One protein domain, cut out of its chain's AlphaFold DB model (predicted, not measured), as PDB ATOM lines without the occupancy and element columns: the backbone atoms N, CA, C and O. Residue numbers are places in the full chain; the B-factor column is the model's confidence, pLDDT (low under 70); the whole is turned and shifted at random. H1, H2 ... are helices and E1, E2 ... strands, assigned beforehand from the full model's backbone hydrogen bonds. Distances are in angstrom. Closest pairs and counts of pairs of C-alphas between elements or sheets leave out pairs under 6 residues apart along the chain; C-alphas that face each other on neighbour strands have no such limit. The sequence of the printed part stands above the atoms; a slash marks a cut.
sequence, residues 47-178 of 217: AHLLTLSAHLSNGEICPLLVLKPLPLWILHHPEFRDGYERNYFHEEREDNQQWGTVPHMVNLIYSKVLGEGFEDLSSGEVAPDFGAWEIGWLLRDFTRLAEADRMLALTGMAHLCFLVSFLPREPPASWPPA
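What this domain is: This is residues 47 to 178 of the 217 residues of an uncharacterized protein of Ktedonobacteraceae bacterium (UniProt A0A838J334). A hairpin of two strands, E1 and E2, packs through E2 on one side of the long core helix H4, while H2, H3 and H5 pack round H4 at shallow tilts. Residues 90 to 96 stick out. The printed part has 132 residues, in the order E1, E2, H1, H2, H3, H4, H5; the sheet, E1 - E2, is antiparallel and the class is mostly helix. It is compact, with a radius of gyration of the C-alphas of 14.6 A and spans of 39 by 35 by 32 A.

Where its parts are: E1, residues 49 to 55, begins at C-alpha 49 (283.000, 191.038, 207.342); E2 is residues 61 to 67. H4, residues 132 to 148, is 25.2 A long. H5, residues 150 to 164, 20.7 A, ends at C-alpha 164 (274.237, 191.979, 219.031). H3 is residues 102 to 114, 18.2 A; H2 residues 78 to 85; H1 residues 72 to 75.

How they stand to each other: In the hairpin E1 and E2, N 52 and O 64 are 2.8 A apart, within hydrogen-bond range. The closest C-alphas of E2 and H4, Leu 65 and Thr 143, are 5.4 A apart. H4, the hub, touches H5 (Phe 142 and Ala 153, closest C-alphas, 4.9 A) at a shallow tilt of 17 degrees, opposite ways. H2 touches H4 at 25 degrees, a shallow tilt, the same way; the closest C-alphas, Tyr 84 and Gly 136, are 4.2 A apart. H3 touches H4 with residues 109 to 113 alone, closest C-alphas Val 113 and Glu 134, 6.7 A. H3 and H5 touch, closest C-alphas Val 106 and His 159, 6.4 A. H1 and H4 only just touch, with 3 pairs of C-alphas within 8 A, closest Ile 74 and Ala 132, 5.1 A. H1 and H5 are apart. Every O i to N i+4 pair is within hydrogen-bond range in H3 and H5; H2 has 3 of 4, H4 11 of 13, and H1 is too short for one.

The domain as a whole: The C-alphas farthest apart, Ala 47 and Ser 122, are 42.6 A apart. The printed part has no cut. The links H2 to H3 and H3 to H4 are long. pLDDT is under 70 at residues 87 to 98, 115 to 125 and 128 to 129.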
ATOM      1  N   ALA A  47     288.369 190.347 207.975       91.06
ATOM      2  CA  ALA A  47     288.067 188.934 207.773       91.06
ATOM      3  C   ALA A  47     286.752 188.489 208.442       91.06
ATOM      4  O   ALA A  47     286.206 187.449 208.068       91.06
ATOM      5  N   HIS A  48     286.216 189.252 209.399       89.56
ATOM      6  CA  HIS A  48     284.900 189.029 210.003       89.56
ATOM      7  C   HIS A  48     283.753 189.726 209.270       89.56
ATOM      8  O   HIS A  48     282.606 189.601 209.701       89.56
ATOM      9  N   LEU A  49     284.027 190.419 208.166       91.50
ATOM     10  CA  LEU A  49     283.000 191.038 207.342       91.50
ATOM     11  C   LEU A  49     282.605 190.147 206.166       91.50
ATOM     12  O   LEU A  49     283.396 189.360 205.644       91.50
ATOM     13  N   LEU A  50     281.354 190.302 205.756       92.88
ATOM     14  CA  LEU A  50     280.809 189.814 204.500       92.88
ATOM     15  C   LEU A  50     280.211 191.002 203.751       92.88
ATOM     16  O   LEU A  50     279.757 191.967 204.363       92.88
ATOM     17  N   THR A  51     280.179 190.908 202.429       94.12
ATOM     18  CA  THR A  51     279.441 191.852 201.592       94.12
ATOM     19  C   THR A  51     278.216 191.137 201.052       94.12
ATOM     20  O   THR A  51     278.345 190.134 200.350       94.12
ATOM     21  N   LEU A  52     277.035 191.638 201.399       91.56
ATOM     22  CA  LEU A  52     275.776 191.214 200.804       91.56
ATOM     23  C   LEU A  52     275.414 192.142 199.648       91.56
ATOM     24  O   LEU A  52     275.737 193.330 199.663       91.56
ATOM     25  N   SER A  53     274.709 191.593 198.667       92.44
ATOM     26  CA  SER A  53     273.988 192.374 197.667       92.44
ATOM     27  C   SER A  53     272.629 192.754 198.254       92.44
ATOM     28  O   SER A  53     271.736 191.913 198.333       92.44
ATOM     29  N   ALA A  54     272.491 193.991 198.727       90.31
ATOM     30  CA  ALA A  54     271.229 194.519 199.231       90.31
ATOM     31  C   ALA A  54     270.363 194.980 198.052       90.31
ATOM     32  O   ALA A  54     270.805 195.767 197.216       90.31
ATOM     33  N   HIS A  55     269.144 194.448 197.975       89.75
ATOM     34  CA  HIS A  55     268.195 194.725 196.899       89.75
ATOM     35  C   HIS A  55     267.179 195.764 197.372       89.75
ATOM     36  O   HIS A  55     266.344 195.473 198.229       89.75
ATOM     37  N   LEU A  56     267.243 196.961 196.800       88.38
ATOM     38  CA  LEU A  56     266.376 198.082 197.149       88.38
ATOM     39  C   LEU A  56     265.022 197.974 196.418       88.38
ATOM     40  O   LEU A  56     264.918 197.328 195.371       88.38
ATOM     41  N   SER A  57     263.952 198.582 196.944       87.31
ATOM     42  CA  SER A  57     262.613 198.545 196.319       87.31
ATOM     43  C   SER A  57     262.540 199.221 194.949       87.31
ATOM     44  O   SER A  57     261.674 198.860 194.153       87.31
ATOM     45  N   ASN A  58     263.464 200.132 194.624       85.81
ATOM     46  CA  ASN A  58     263.584 200.724 193.286       85.81
ATOM     47  C   ASN A  58     264.227 199.780 192.247       85.81
ATOM     48  O   ASN A  58     264.331 200.148 191.078       85.81
ATOM     49  N   GLY A  59     264.662 198.583 192.654       87.69
ATOM     50  CA  GLY A  59     265.325 197.605 191.791       87.69
ATOM     51  C   GLY A  59     266.849 197.742 191.713       87.69
ATOM     52  O   GLY A  59     267.484 196.931 191.039       87.69
ATOM     53  N   GLU A  60     267.451 198.717 192.397       88.50
ATOM     54  CA  GLU A  60     268.906 198.837 192.496       88.50
ATOM     55  C   GLU A  60     269.502 197.794 193.447       88.50
ATOM     56  O   GLU A  60     268.849 197.278 194.360       88.50
ATOM     57  N   ILE A  61     270.781 197.490 193.219       90.69
ATOM     58  CA  ILE A  61     271.561 196.570 194.043       90.69
ATOM     59  C   ILE A  61     272.776 197.322 194.569       90.69
ATOM     60  O   ILE A  61     273.607 197.783 193.786       90.69
ATOM     61  N   CYS A  62     272.903 197.408 195.891       88.38
ATOM     62  CA  CYS A  62     274.027 198.055 196.560       88.38
ATOM     63  C   CYS A  62     274.817 197.056 197.424       88.38
ATOM     64  O   CYS A  62     274.266 196.057 197.900       88.38
ATOM     65  N   PRO A  63     276.129 197.274 197.620       92.38
ATOM     66  CA  PRO A  63     276.885 196.498 198.589       92.38
ATOM     67  C   PRO A  63     276.449 196.882 200.008       92.38
ATOM     68  O   PRO A  63     276.353 198.061 200.334       92.38
ATOM     69  N   LEU A  64     276.242 195.885 200.866       93.00
ATOM     70  CA  LEU A  64     276.012 196.061 202.299       93.00
ATOM     71  C   LEU A  64     277.055 195.255 203.071       93.00
ATOM     72  O   LEU A  64     277.140 194.033 202.928       93.00
ATOM     73  N   LEU A  65     277.862 195.929 203.886       93.06
ATOM     74  CA  LEU A  65     278.793 195.264 204.786       93.06
ATOM     75  C   LEU A  65     278.025 194.721 205.989       93.06
ATOM     76  O   LEU A  65     277.356 195.463 206.704       93.06
ATOM     77  N   VAL A  66     278.153 193.421 206.226       92.19
ATOM     78  CA  VAL A  66     277.553 192.738 207.370       92.19
ATOM     79  C   VAL A  66     278.607 191.973 208.157       92.19
ATOM     80  O   VAL A  66     279.667 191.601 207.650       92.19
ATOM     81  N   LEU A  67     278.301 191.722 209.421       87.94
ATOM     82  CA  LEU A  67     279.157 190.975 210.330       87.94
ATOM     83  C   LEU A  67     278.905 189.470 210.148       87.94
ATOM     84  O   LEU A  67     277.763 189.029 210.228       87.94
ATOM     85  N   LYS A  68     279.957 188.653 209.989       86.31
ATOM     86  CA  LYS A  68     279.858 187.177 210.043       86.31
ATOM     87  C   LYS A  68     279.096 186.650 211.268       86.31
ATOM     88  O   LYS A  68     278.304 185.730 211.094       86.31
ATOM     89  N   PRO A  69     279.321 187.171 212.491       82.81
ATOM     90  CA  PRO A  69     278.585 186.712 213.668       82.81
ATOM     91  C   PRO A  69     277.170 187.295 213.781       82.81
ATOM     92  O   PRO A  69     276.516 187.048 214.793       82.81
ATOM     93  N   LEU A  70     276.685 188.069 212.800       86.00
ATOM     94  CA  LEU A  70     275.328 188.595 212.859       86.00
ATOM     95  C   LEU A  70     274.324 187.429 212.817       86.00
ATOM     96  O   LEU A  70     274.383 186.602 211.901       86.00
ATOM     97  N   PRO A  71     273.405 187.330 213.786       86.25
ATOM     98  CA  PRO A  71     272.426 186.261 213.807       86.25
ATOM     99  C   PRO A  71     271.561 186.253 212.544       86.25
ATOM    100  O   PRO A  71     270.983 187.269 212.162       86.25
ATOM    101  N   LEU A  72     271.408 185.077 211.927       87.50
ATOM    102  CA  LEU A  72     270.602 184.912 210.708       87.50
ATOM    103  C   LEU A  72     269.140 185.340 210.889       87.50
ATOM    104  O   LEU A  72     268.497 185.736 209.925       87.50
ATOM    105  N   TRP A  73     268.613 185.264 212.115       86.19
ATOM    106  CA  TRP A  73     267.246 185.696 212.401       86.19
ATOM    107  C   TRP A  73     267.062 187.209 212.230       86.19
ATOM    108  O   TRP A  73     265.988 187.612 211.809       86.19
ATOM    109  N   ILE A  74     268.105 188.016 212.467       88.81
ATOM    110  CA  ILE A  74     268.093 189.458 212.178       88.81
ATOM    111  C   ILE A  74     268.108 189.668 210.665       88.81
ATOM    112  O   ILE A  74     267.263 190.373 210.135       88.81
ATOM    113  N   LEU A  75     269.030 189.003 209.959       88.31
ATOM    114  CA  LEU A  75     269.190 189.152 208.506       88.31
ATOM    115  C   LEU A  75     267.941 188.768 207.704       88.31
ATOM    116  O   LEU A  75     267.703 189.323 206.637       88.31
ATOM    117  N   HIS A  76     267.179 187.789 208.186       88.75
ATOM    118  CA  HIS A  76     265.955 187.325 207.535       88.75
ATOM    119  C   HIS A  76     264.690 188.029 208.042       88.75
ATOM    120  O   HIS A  76     263.601 187.723 207.559       88.75
ATOM    121  N   HIS A  77     264.807 188.935 209.016       89.62
ATOM    122  CA  HIS A  77     263.665 189.688 209.511       89.62
ATOM    123  C   HIS A  77     263.215 190.710 208.451       89.62
ATOM    124  O   HIS A  77     264.072 191.403 207.901       89.62
ATOM    125  N   PRO A  78     261.909 190.857 208.158       87.75
ATOM    126  CA  PRO A  78     261.429 191.802 207.142       87.75
ATOM    127  C   PRO A  78     261.937 193.234 207.362       87.75
ATOM    128  O   PRO A  78     262.469 193.854 206.449       87.75
ATOM    129  N   GLU A  79     261.897 193.693 208.610       89.62
ATOM    130  CA  GLU A  79     262.287 195.054 209.006       89.62
ATOM    131  C   GLU A  79     263.788 195.338 208.878       89.62
ATOM    132  O   GLU A  79     264.200 196.492 208.796       89.62
ATOM    133  N   PHE A  80     264.631 194.299 208.801       91.06
ATOM    134  CA  PHE A  80     266.051 194.495 208.506       91.06
ATOM    135  C   PHE A  80     266.241 195.171 207.148       91.06
ATOM    136  O   PHE A  80     267.104 196.041 207.002       91.06
ATOM    137  N   ARG A  81     265.408 194.792 206.169       90.69
ATOM    138  CA  ARG A  81     265.377 195.440 204.862       90.69
ATOM    139  C   ARG A  81     264.956 196.886 204.969       90.69
ATOM    140  O   ARG A  81     265.682 197.747 204.486       90.69
ATOM    141  N   ASP A  82     263.847 197.145 205.639       88.31
ATOM    142  CA  ASP A  82     263.312 198.496 205.770       88.31
ATOM    143  C   ASP A  82     264.319 199.425 206.464       88.31
ATOM    144  O   ASP A  82     264.496 200.572 206.051       88.31
ATOM    145  N   GLY A  83     265.074 198.899 207.434       89.75
ATOM    146  CA  GLY A  83     266.184 199.585 208.087       89.75
ATOM    147  C   GLY A  83     267.334 199.935 207.140       89.75
ATOM    148  O   GLY A  83     267.726 201.103 207.057       89.75
ATOM    149  N   TYR A  84     267.888 198.954 206.409       89.69
ATOM    150  CA  TYR A  84     269.004 199.242 205.494       89.69
ATOM    151  C   TYR A  84     268.569 200.071 204.286       89.69
ATOM    152  O   TYR A  84     269.390 200.773 203.708       89.69
ATOM    153  N   GLU A  85     267.304 199.991 203.890       88.75
ATOM    154  CA  GLU A  85     266.747 200.680 202.731       88.75
ATOM    155  C   GLU A  85     266.356 202.134 203.052       88.75
ATOM    156  O   GLU A  85     266.375 203.008 202.177       88.75
ATOM    157  N   ARG A  86     266.070 202.433 204.327       82.62
ATOM    158  CA  ARG A  86     265.772 203.785 204.812       82.62
ATOM    159  C   ARG A  86     266.842 204.779 204.347       82.62
ATOM    160  O   ARG A  86     268.031 204.491 204.424       82.62
ATOM    161  N   ASN A  87     266.427 205.967 203.909       66.62
ATOM    162  CA  ASN A  87     267.264 207.065 203.387       66.62
ATOM    163  C   ASN A  87     268.194 206.710 202.202       66.62
ATOM    164  O   ASN A  87     269.114 207.477 201.923       66.62
ATOM    165  N   TYR A  88     267.969 205.603 201.480       66.62
ATOM    166  CA  TYR A  88     268.487 205.488 200.106       66.62
ATOM    167  C   TYR A  88     267.720 206.409 199.146       66.62
ATOM    168  O   TYR A  88     268.315 206.991 198.248       66.62
ATOM    169  N   PHE A  89     266.408 206.573 199.358       57.94
ATOM    170  CA  PHE A  89     265.532 207.344 198.461       57.94
ATOM    171  C   PHE A  89     265.343 208.799 198.857       57.94
ATOM    172  O   PHE A  89     265.055 209.646 198.017       57.94
ATOM    173  N   HIS A  90     265.486 209.083 200.145       54.09
ATOM    174  CA  HIS A  90     265.408 210.436 200.647       54.09
ATOM    175  C   HIS A  90     266.838 210.960 200.736       54.09
ATOM    176  O   HIS A  90     267.533 210.710 201.718       54.09
ATOM    177  N   GLU A  91     267.259 211.734 199.727       46.50
ATOM    178  CA  GLU A  91     268.318 212.754 199.854       46.50
ATOM    179  C   GLU A  91     267.894 213.859 200.843       46.50
ATOM    180  O   GLU A  91     268.176 215.047 200.656       46.50
ATOM    181  N   GLU A  92     267.168 213.506 201.902       46.47
ATOM    182  CA  GLU A  92     267.030 214.391 203.028       46.47
ATOM    183  C   GLU A  92     268.447 214.562 203.557       46.47
ATOM    184  O   GLU A  92     269.046 213.681 204.171       46.47
ATOM    185  N   ARG A  93     268.990 215.743 203.255       43.50
ATOM    186  CA  ARG A  93     270.123 216.414 203.897       43.50
ATOM    187  C   ARG A  93     269.929 216.554 205.416       43.50
ATOM    188  O   ARG A  93     270.496 217.465 206.016       43.50
ATOM    189  N   GLU A  94     269.098 215.722 206.025       41.38
ATOM    190  CA  GLU A  94     268.893 215.659 207.451       41.38
ATOM    191  C   GLU A  94     270.054 214.870 208.026       41.38
ATOM    192  O   GLU A  94     270.132 213.645 207.996       41.38
ATOM    193  N   ASP A  95     270.994 215.692 208.467       43.19
ATOM    194  CA  ASP A  95     272.133 215.378 209.282       43.19
ATOM    195  C   ASP A  95     273.115 214.440 208.598       43.19
ATOM    196  O   ASP A  95     273.038 213.213 208.633       43.19
ATOM    197  N   ASN A  96     274.172 215.065 208.076       44.88
ATOM    198  CA  ASN A  96     275.509 214.523 208.242       44.88
ATOM    199  C   ASN A  96     275.640 214.098 209.713       44.88
ATOM    200  O   ASN A  96     276.105 214.891 210.534       44.88
ATOM    201  N   GLN A  97     275.217 212.882 210.068       53.31
ATOM    202  CA  GLN A  97     275.602 212.238 211.303       53.31
ATOM    203  C   GLN A  97     277.104 212.095 211.170       53.31
ATOM    204  O   GLN A  97     277.652 211.131 210.639       53.31
ATOM    205  N   GLN A  98     277.795 213.154 211.583       66.81
ATOM    206  CA  GLN A  98     279.177 213.092 211.949       66.81
ATOM    207  C   GLN A  98     279.166 212.124 213.116       66.81
ATOM    208  O   GLN A  98     279.013 212.514 214.270       66.81
ATOM    209  N   TRP A  99     279.363 210.847 212.780       74.25
ATOM    210  CA  TRP A  99     279.706 209.757 213.689       74.25
ATOM    211  C   TRP A  99     280.752 210.212 214.720       74.25
ATOM    212  O   TRP A  99     280.804 209.712 215.841       74.25
ATOM    213  N   GLY A 100     281.505 211.260 214.376       75.62
ATOM    214  CA  GLY A 100     282.050 212.200 215.331       75.62
ATOM    215  C   GLY A 100     283.267 211.584 215.980       75.62
ATOM    216  O   GLY A 100     284.126 211.011 215.314       75.62
ATOM    217  N   THR A 101     283.358 211.704 217.296       87.06
ATOM    218  CA  THR A 101     284.407 211.014 218.046       87.06
ATOM    219  C   THR A 101     284.036 209.549 218.265       87.06
ATOM    220  O   THR A 101     282.865 209.225 218.429       87.06
ATOM    221  N   VAL A 102     285.028 208.661 218.380       91.69
ATOM    222  CA  VAL A 102     284.783 207.238 218.695       91.69
ATOM    223  C   VAL A 102     283.858 207.044 219.912       91.69
ATOM    224  O   VAL A 102     282.925 206.254 219.798       91.69
ATOM    225  N   PRO A 103     284.019 207.764 221.049       91.50
ATOM    226  CA  PRO A 103     283.088 207.657 222.172       91.50
ATOM    227  C   PRO A 103     281.660 208.094 221.828       91.50
ATOM    228  O   PRO A 103     280.717 207.512 222.347       91.50
ATOM    229  N   HIS A 104     281.495 209.112 220.981       90.62
ATOM    230  CA  HIS A 104     280.171 209.543 220.537       90.62
ATOM    231  C   HIS A 104     279.498 208.449 219.703       90.62
ATOM    232  O   HIS A 104     278.388 208.047 220.036       90.62
ATOM    233  N   MET A 105     280.203 207.898 218.709       93.00
ATOM    234  CA  MET A 105     279.705 206.800 217.880       93.00
ATOM    235  C   MET A 105     279.294 205.582 218.715       93.00
ATOM    236  O   MET A 105     278.174 205.109 218.576       93.00
ATOM    237  N   VAL A 106     280.162 205.066 219.595       93.00
ATOM    238  CA  VAL A 106     279.820 203.857 220.371       93.00
ATOM    239  C   VAL A 106     278.652 204.098 221.326       93.00
ATOM    240  O   VAL A 106     277.820 203.214 221.492       93.00
ATOM    241  N   ASN A 107     278.543 205.296 221.907       91.12
ATOM    242  CA  ASN A 107     277.402 205.661 222.746       91.12
ATOM    243  C   ASN A 107     276.113 205.765 221.927       91.12
ATOM    244  O   ASN A 107     275.071 205.321 222.392       91.12
ATOM    245  N   LEU A 108     276.179 206.324 220.716       89.31
ATOM    246  CA  LEU A 108     275.028 206.415 219.823       89.31
ATOM    247  C   LEU A 108     274.537 205.023 219.422       89.31
ATOM    248  O   LEU A 108     273.352 204.747 219.542       89.31
ATOM    249  N   ILE A 109     275.446 204.134 219.011       91.00
ATOM    250  CA  ILE A 109     275.114 202.737 218.693       91.00
ATOM    251  C   ILE A 109     274.465 202.072 219.906       91.00
ATOM    252  O   ILE A 109     273.416 201.454 219.766       91.00
ATOM    253  N   TYR A 110     275.064 202.221 221.091       88.38
ATOM    254  CA  TYR A 110     274.508 201.689 222.330       88.38
ATOM    255  C   TYR A 110     273.080 202.198 222.560       88.38
ATOM    256  O   TYR A 110     272.177 201.390 222.736       88.38
ATOM    257  N   SER A 111     272.855 203.513 222.494       84.75
ATOM    258  CA  SER A 111     271.531 204.115 222.679       84.75
ATOM    259  C   SER A 111     270.523 203.673 221.622       84.75
ATOM    260  O   SER A 111     269.383 203.398 221.970       84.75
ATOM    261  N   LYS A 112     270.917 203.547 220.352       84.69
ATOM    262  CA  LYS A 112     270.017 203.087 219.283       84.69
ATOM    263  C   LYS A 112     269.632 201.623 219.457       84.69
ATOM    264  O   LYS A 112     268.462 201.293 219.365       84.69
ATOM    265  N   VAL A 113     270.592 200.768 219.805       83.00
ATOM    266  CA  VAL A 113     270.353 199.337 220.054       83.00
ATOM    267  C   VAL A 113     269.627 199.085 221.386       83.00
ATOM    268  O   VAL A 113     269.132 197.981 221.595       83.00
ATOM    269  N   LEU A 114     269.524 200.069 222.293       75.62
ATOM    270  CA  LEU A 114     268.938 199.853 223.626       75.62
ATOM    271  C   LEU A 114     267.787 200.756 224.051       75.62
ATOM    272  O   LEU A 114     267.071 200.384 224.977       75.62
ATOM    273  N   GLY A 115     267.630 201.933 223.459       64.06
ATOM    274  CA  GLY A 115     266.968 203.043 224.145       64.06
ATOM    275  C   GLY A 115     265.793 203.695 223.433       64.06
ATOM    276  O   GLY A 115     265.013 204.339 224.120       64.06
ATOM    277  N   GLU A 116     265.649 203.580 222.110       58.53
ATOM    278  CA  GLU A 116     264.733 204.486 221.388       58.53
ATOM    279  C   GLU A 116     263.595 203.813 220.606       58.53
ATOM    280  O   GLU A 116     262.652 204.514 220.255       58.53
ATOM    281  N   GLY A 117     263.624 202.493 220.378       54.88
ATOM    282  CA  GLY A 117     262.635 201.825 219.510       54.88
ATOM    283  C   GLY A 117     261.965 200.566 220.064       54.88
ATOM    284  O   GLY A 117     261.010 200.088 219.469       54.88
ATOM    285  N   PHE A 118     262.432 200.010 221.191       64.44
ATOM    286  CA  PHE A 118     262.044 198.640 221.565       64.44
ATOM    287  C   PHE A 118     260.837 198.517 222.471       64.44
ATOM    288  O   PHE A 118     260.267 197.437 222.503       64.44
ATOM    289  N   GLU A 119     260.449 199.555 223.203       61.47
ATOM    290  CA  GLU A 119     259.222 199.521 223.997       61.47
ATOM    291  C   GLU A 119     258.121 200.243 223.229       61.47
ATOM    292  O   GLU A 119     258.237 201.436 222.933       61.47
ATOM    293  N   ASP A 120     257.031 199.539 222.934       60.62
ATOM    294  CA  ASP A 120     255.789 200.206 222.582       60.62
ATOM    295  C   ASP A 120     255.305 200.956 223.827       60.62
ATOM    296  O   ASP A 120     254.755 200.379 224.765       60.62
ATOM    297  N   LEU A 121     255.522 202.272 223.835       56.41
ATOM    298  CA  LEU A 121     255.173 203.167 224.941       56.41
ATOM    299  C   LEU A 121     253.683 203.106 225.322       56.41
ATOM    300  O   LEU A 121     253.317 203.554 226.410       56.41
ATOM    301  N   SER A 122     252.820 202.589 224.441       54.41
ATOM    302  CA  SER A 122     251.386 202.453 224.690       54.41
ATOM    303  C   SER A 122     250.997 201.143 225.383       54.41
ATOM    304  O   SER A 122     250.017 201.131 226.131       54.41
ATOM    305  N   SER A 123     251.766 200.066 225.194       64.25
ATOM    306  CA  SER A 123     251.478 198.730 225.737       64.25
ATOM    307  C   SER A 123     252.502 198.243 226.770       64.25
ATOM    308  O   SER A 123     252.203 197.340 227.548       64.25
ATOM    309  N   GLY A 124     253.688 198.855 226.823       64.62
ATOM    310  CA  GLY A 124     254.826 198.380 227.612       64.62
ATOM    311  C   GLY A 124     255.422 197.067 227.089       64.62
ATOM    312  O   GLY A 124     256.230 196.452 227.784       64.62
ATOM    313  N   GLU A 125     255.009 196.620 225.898       66.81
ATOM    314  CA  GLU A 125     255.502 195.402 225.259       66.81
ATOM    315  C   GLU A 125     256.696 195.697 224.347       66.81
ATOM    316  O   GLU A 125     256.874 196.812 223.851       66.81
ATOM    317  N   VAL A 126     257.529 194.676 224.129       71.44
ATOM    318  CA  VAL A 126     258.656 194.796 223.205       71.44
ATOM    319  C   VAL A 126     258.148 194.770 221.769       71.44
ATOM    320  O   VAL A 126     257.406 193.862 221.390       71.44
ATOM    321  N   ALA A 127     258.577 195.744 220.970       70.38
ATOM    322  CA  ALA A 127     258.158 195.891 219.588       70.38
ATOM    323  C   ALA A 127     258.498 194.634 218.746       70.38
ATOM    324  O   ALA A 127     259.551 194.011 218.937       70.38
ATOM    325  N   PRO A 128     257.605 194.218 217.827       65.88
ATOM    326  CA  PRO A 128     257.752 192.978 217.059       65.88
ATOM    327  C   PRO A 128     258.929 192.999 216.073       65.88
ATOM    328  O   PRO A 128     259.391 191.943 215.654       65.88
ATOM    329  N   ASP A 129     259.432 194.180 215.729       68.38
ATOM    330  CA  ASP A 129     260.582 194.451 214.862       68.38
ATOM    331  C   ASP A 129     261.933 194.440 215.595       68.38
ATOM    332  O   ASP A 129     262.960 194.841 215.039       68.38
ATOM    333  N   PHE A 130     261.928 193.918 216.823       71.62
ATOM    334  CA  PHE A 130     263.032 193.842 217.764       71.62
ATOM    335  C   PHE A 130     264.439 193.771 217.135       71.62
ATOM    336  O   PHE A 130     264.958 192.717 216.758       71.62
ATOM    337  N   GLY A 131     265.077 194.932 217.062       81.25
ATOM    338  CA  GLY A 131     266.482 195.167 216.735       81.25
ATOM    339  C   GLY A 131     266.817 195.028 215.257       81.25
ATOM    340  O   GLY A 131     267.884 195.468 214.835       81.25
ATOM    341  N   ALA A 132     265.943 194.424 214.455       88.75
ATOM    342  CA  ALA A 132     266.220 194.164 213.053       88.75
ATOM    343  C   ALA A 132     266.328 195.462 212.252       88.75
ATOM    344  O   ALA A 132     267.287 195.625 211.490       88.75
ATOM    345  N   TRP A 133     265.391 196.388 212.469       89.44
ATOM    346  CA  TRP A 133     265.359 197.670 211.777       89.44
ATOM    347  C   TRP A 133     266.599 198.517 212.091       89.44
ATOM    348  O   TRP A 133     267.331 198.914 211.180       89.44
ATOM    349  N   GLU A 134     266.920 198.722 213.373       87.94
ATOM    350  CA  GLU A 134     268.076 199.524 213.790       87.94
ATOM    351  C   GLU A 134     269.392 198.920 213.304       87.94
ATOM    352  O   GLU A 134     270.291 199.654 212.891       87.94
ATOM    353  N   ILE A 135     269.527 197.589 213.327       91.75
ATOM    354  CA  ILE A 135     270.727 196.917 212.823       91.75
ATOM    355  C   ILE A 135     270.856 197.116 211.311       91.75
ATOM    356  O   ILE A 135     271.958 197.400 210.839       91.75
ATOM    357  N   GLY A 136     269.762 197.000 210.553       92.19
ATOM    358  CA  GLY A 136     269.751 197.288 209.117       92.19
ATOM    359  C   GLY A 136     270.208 198.717 208.825       92.19
ATOM    360  O   GLY A 136     271.130 198.930 208.032       92.19
ATOM    361  N   TRP A 137     269.631 199.685 209.538       90.62
ATOM    362  CA  TRP A 137     269.964 201.103 209.420       90.62
ATOM    363  C   TRP A 137     271.441 201.389 209.747       90.62
ATOM    364  O   TRP A 137     272.155 201.985 208.936       90.62
ATOM    365  N   LEU A 138     271.938 200.879 210.879       92.38
ATOM    366  CA  LEU A 138     273.335 201.036 211.298       92.38
ATOM    367  C   LEU A 138     274.318 200.415 210.296       92.38
ATOM    368  O   LEU A 138     275.344 201.019 209.985       92.38
ATOM    369  N   LEU A 139     274.036 199.213 209.782       93.50
ATOM    370  CA  LEU A 139     274.922 198.552 208.818       93.50
ATOM    371  C   LEU A 139     274.981 199.296 207.485       93.50
ATOM    372  O   LEU A 139     276.063 199.390 206.894       93.50
ATOM    373  N   ARG A 140     273.865 199.877 207.030       91.50
ATOM    374  CA  ARG A 140     273.872 200.771 205.866       91.50
ATOM    375  C   ARG A 140     274.785 201.965 206.111       91.50
ATOM    376  O   ARG A 140     275.642 202.257 205.274       91.50
ATOM    377  N   ASP A 141     274.651 202.628 207.253       90.56
ATOM    378  CA  ASP A 141     275.455 203.815 207.530       90.56
ATOM    379  C   ASP A 141     276.933 203.509 207.721       90.56
ATOM    380  O   ASP A 141     277.771 204.252 207.212       90.56
ATOM    381  N   PHE A 142     277.290 202.395 208.362       93.06
ATOM    382  CA  PHE A 142     278.690 201.989 208.434       93.06
ATOM    383  C   PHE A 142     279.250 201.574 207.080       93.06
ATOM    384  O   PHE A 142     280.433 201.800 206.826       93.06
ATOM    385  N   THR A 143     278.428 201.007 206.196       92.25
ATOM    386  CA  THR A 143     278.854 200.705 204.825       92.25
ATOM    387  C   THR A 143     279.220 201.983 204.078       92.25
ATOM    388  O   THR A 143     280.313 202.062 203.525       92.25
ATOM    389  N   ARG A 144     278.376 203.019 204.157       88.94
ATOM    390  CA  ARG A 144     278.667 204.343 203.578       88.94
ATOM    391  C   ARG A 144     279.863 205.014 204.251       88.94
ATOM    392  O   ARG A 144     280.745 205.542 203.582       88.94
ATOM    393  N   LEU A 145     279.933 204.965 205.582       89.88
ATOM    394  CA  LEU A 145     281.046 205.531 206.341       89.88
ATOM    395  C   LEU A 145     282.374 204.873 205.963       89.88
ATOM    396  O   LEU A 145     283.394 205.554 205.966       89.88
ATOM    397  N   ALA A 146     282.386 203.585 205.609       91.88
ATOM    398  CA  ALA A 146     283.610 202.881 205.246       91.88
ATOM    399  C   ALA A 146     284.294 203.450 203.991       91.88
ATOM    400  O   ALA A 146     285.507 203.283 203.844       91.88
ATOM    401  N   GLU A 147     283.548 204.143 203.127       89.56
ATOM    402  CA  GLU A 147     284.074 204.826 201.939       89.56
ATOM    403  C   GLU A 147     284.864 206.093 202.302       89.56
ATOM    404  O   GLU A 147     285.854 206.413 201.646       89.56
ATOM    405  N   ALA A 148     284.467 206.791 203.372       88.81
ATOM    406  CA  ALA A 148     285.101 208.031 203.826       88.81
ATOM    407  C   ALA A 148     286.106 207.815 204.974       88.81
ATOM    408  O   ALA A 148     287.156 208.455 205.029       88.81
ATOM    409  N   ASP A 149     285.789 206.915 205.904       90.94
ATOM    410  CA  ASP A 149     286.568 206.610 207.100       90.94
ATOM    411  C   ASP A 149     286.406 205.139 207.500       90.94
ATOM    412  O   ASP A 149     285.668 204.763 208.420       90.94
ATOM    413  N   ARG A 150     287.160 204.283 206.809       91.88
ATOM    414  CA  ARG A 150     287.147 202.836 207.030       91.88
ATOM    415  C   ARG A 150     287.428 202.440 208.478       91.88
ATOM    416  O   ARG A 150     286.794 201.526 208.987       91.88
ATOM    417  N   MET A 151     288.363 203.101 209.158       92.50
ATOM    418  CA  MET A 151     288.725 202.735 210.532       92.50
ATOM    419  C   MET A 151     287.582 203.028 211.511       92.50
ATOM    420  O   MET A 151     287.301 202.205 212.388       92.50
ATOM    421  N   LEU A 152     286.907 204.170 211.353       92.25
ATOM    422  CA  LEU A 152     285.755 204.514 212.180       92.25
ATOM    423  C   LEU A 152     284.580 203.569 211.901       92.25
ATOM    424  O   LEU A 152     284.024 203.019 212.846       92.25
ATOM    425  N   ALA A 153     284.289 203.281 210.628       93.44
ATOM    426  CA  ALA A 153     283.264 202.310 210.242       93.44
ATOM    427  C   ALA A 153     283.509 200.922 210.849       93.44
ATOM    428  O   ALA A 153     282.624 200.362 211.491       93.44
ATOM    429  N   LEU A 154     284.731 200.390 210.727       94.62
ATOM    430  CA  LEU A 154     285.094 199.094 211.309       94.62
ATOM    431  C   LEU A 154     285.001 199.090 212.840       94.62
ATOM    432  O   LEU A 154     284.686 198.057 213.427       94.62
ATOM    433  N   THR A 155     285.256 200.226 213.490       95.38
ATOM    434  CA  THR A 155     285.098 200.371 214.946       95.38
ATOM    435  C   THR A 155     283.621 200.374 215.344       95.38
ATOM    436  O   THR A 155     283.242 199.722 216.316       95.38
ATOM    437  N   GLY A 156     282.765 201.059 214.579       94.81
ATOM    438  CA  GLY A 156     281.313 201.038 214.775       94.81
ATOM    439  C   GLY A 156     280.737 199.634 214.591       94.81
ATOM    440  O   GLY A 156     280.035 199.130 215.466       94.81
ATOM    441  N   MET A 157     281.137 198.951 213.516       94.50
ATOM    442  CA  MET A 157     280.773 197.556 213.250       94.50
ATOM    443  C   MET A 157     281.238 196.604 214.359       94.50
ATOM    444  O   MET A 157     280.478 195.726 214.765       94.50
ATOM    445  N   ALA A 158     282.449 196.785 214.897       93.88
ATOM    446  CA  ALA A 158     282.922 196.007 216.043       93.88
ATOM    447  C   ALA A 158     282.027 196.204 217.273       93.88
ATOM    448  O   ALA A 158     281.675 195.238 217.951       93.88
ATOM    449  N   HIS A 159     281.631 197.450 217.552       94.31
ATOM    450  CA  HIS A 159     280.768 197.735 218.691       94.31
ATOM    451  C   HIS A 159     279.356 197.172 218.504       94.31
ATOM    452  O   HIS A 159     278.800 196.589 219.434       94.31
ATOM    453  N   LEU A 160     278.805 197.276 217.295       92.56
ATOM    454  CA  LEU A 160     277.535 196.649 216.949       92.56
ATOM    455  C   LEU A 160     277.603 195.126 217.131       92.56
ATOM    456  O   LEU A 160     276.732 194.547 217.773       92.56
ATOM    457  N   CYS A 161     278.673 194.484 216.654       90.56
ATOM    458  CA  CYS A 161     278.914 193.053 216.846       90.56
ATOM    459  C   CYS A 161     278.910 192.658 218.326       90.56
ATOM    460  O   CYS A 161     278.328 191.638 218.703       90.56
ATOM    461  N   PHE A 162     279.562 193.467 219.160       90.81
ATOM    462  CA  PHE A 162     279.569 193.285 220.601       90.81
ATOM    463  C   PHE A 162     278.143 193.322 221.168       90.81
ATOM    464  O   PHE A 162     277.755 192.382 221.855       90.81
ATOM    465  N   LEU A 163     277.337 194.337 220.841       89.19
ATOM    466  CA  LEU A 163     275.977 194.475 221.381       89.19
ATOM    467  C   LEU A 163     275.031 193.375 220.899       89.19
ATOM    468  O   LEU A 163     274.285 192.815 221.703       89.19
ATOM    469  N   VAL A 164     275.102 193.011 219.617       87.56
ATOM    470  CA  VAL A 164     274.237 191.979 219.031       87.56
ATOM    471  C   VAL A 164     274.439 190.617 219.702       87.56
ATOM    472  O   VAL A 164     273.489 189.848 219.816       87.56
ATOM    473  N   SER A 165     275.630 190.331 220.239       86.94
ATOM    474  CA  SER A 165     275.880 189.091 220.992       86.94
ATOM    475  C   SER A 165     275.064 188.960 222.291       86.94
ATOM    476  O   SER A 165     274.949 187.861 222.835       86.94
ATOM    477  N   PHE A 166     274.476 190.057 222.778       85.19
ATOM    478  CA  PHE A 166     273.621 190.089 223.967       85.19
ATOM    479  C   PHE A 166     272.125 190.194 223.644       85.19
ATOM    480  O   PHE A 166     271.314 190.110 224.577       85.19
ATOM    481  N   LEU A 167     271.761 190.371 222.367       82.38
ATOM    482  CA  LEU A 167     270.368 190.442 221.939       82.38
ATOM    483  C   LEU A 167     269.729 189.047 222.004       82.38
ATOM    484  O   LEU A 167     270.286 188.083 221.466       82.38
ATOM    485  N   PRO A 168     268.572 188.907 222.670       79.19
ATOM    486  CA  PRO A 168     267.834 187.658 222.651       79.19
ATOM    487  C   PRO A 168     267.284 187.394 221.242       79.19
ATOM    488  O   PRO A 168     267.011 188.318 220.485       79.19
ATOM    489  N   ARG A 169     267.128 186.113 220.890       79.12
ATOM    490  CA  ARG A 169     266.525 185.702 219.610       79.12
ATOM    491  C   ARG A 169     265.029 186.017 219.541       79.12
ATOM    492  O   ARG A 169     264.502 186.230 218.456       79.12
ATOM    493  N   GLU A 170     264.361 185.955 220.683       78.38
ATOM    494  CA  GLU A 170     262.935 186.224 220.826       78.38
ATOM    495  C   GLU A 170     262.763 187.486 221.678       78.38
ATOM    496  O   GLU A 170     263.585 187.709 222.578       78.38
ATOM    497  N   PRO A 171     261.720 188.296 221.426       77.00
ATOM    498  CA  PRO A 171     261.419 189.455 222.251       77.00
ATOM    499  C   PRO A 171     261.323 189.048 223.729       77.00
ATOM    500  O   PRO A 171     260.577 188.124 224.071       77.00
ATOM    501  N   PRO A 172     262.105 189.671 224.627       76.69
ATOM    502  CA  PRO A 172     262.029 189.353 226.040       76.69
ATOM    503  C   PRO A 172     260.721 189.897 226.624       76.69
ATOM    504  O   PRO A 172     260.219 190.927 226.195       76.69
ATOM    505  N   ALA A 173     260.210 189.252 227.674       75.88
ATOM    506  CA  ALA A 173     259.014 189.719 228.384       75.88
ATOM    507  C   ALA A 173     259.199 191.080 229.090       75.88
ATOM    508  O   ALA A 173     258.229 191.691 229.524       75.88
ATOM    509  N   SER A 174     260.445 191.522 229.263       73.38
ATOM    510  CA  SER A 174     260.798 192.785 229.903       73.38
ATOM    511  C   SER A 174     262.020 193.386 229.228       73.38
ATOM    512  O   SER A 174     263.004 192.672 228.985       73.38
ATOM    513  N   TRP A 175     261.986 194.695 229.013       74.56
ATOM    514  CA  TRP A 175     263.095 195.455 228.462       74.56
ATOM    515  C   TRP A 175     263.726 196.373 229.527       74.56
ATOM    516  O   TRP A 175     263.026 196.866 230.409       74.56
ATOM    517  N   PRO A 176     265.057 196.572 229.509       73.81
ATOM    518  CA  PRO A 176     266.051 195.781 228.786       73.81
ATOM    519  C   PRO A 176     266.275 194.398 229.442       73.81
ATOM    520  O   PRO A 176     266.225 194.273 230.669       73.81
ATOM    521  N   PRO A 177     266.590 193.338 228.673       74.94
ATOM    522  CA  PRO A 177     266.935 192.037 229.228       74.94
ATOM    523  C   PRO A 177     268.220 192.120 230.060       74.94
ATOM    524  O   PRO A 177     269.146 192.878 229.762       74.94
ATOM    525  N   ALA A 178     268.332 191.266 231.080       77.88
ATOM    526  CA  ALA A 178     269.490 191.243 231.977       77.88
ATOM    527  C   ALA A 178     270.834 191.022 231.249       77.88
ATOM    528  O   ALA A 178     271.883 191.468 231.720       77.88
TER     529      ALA A 178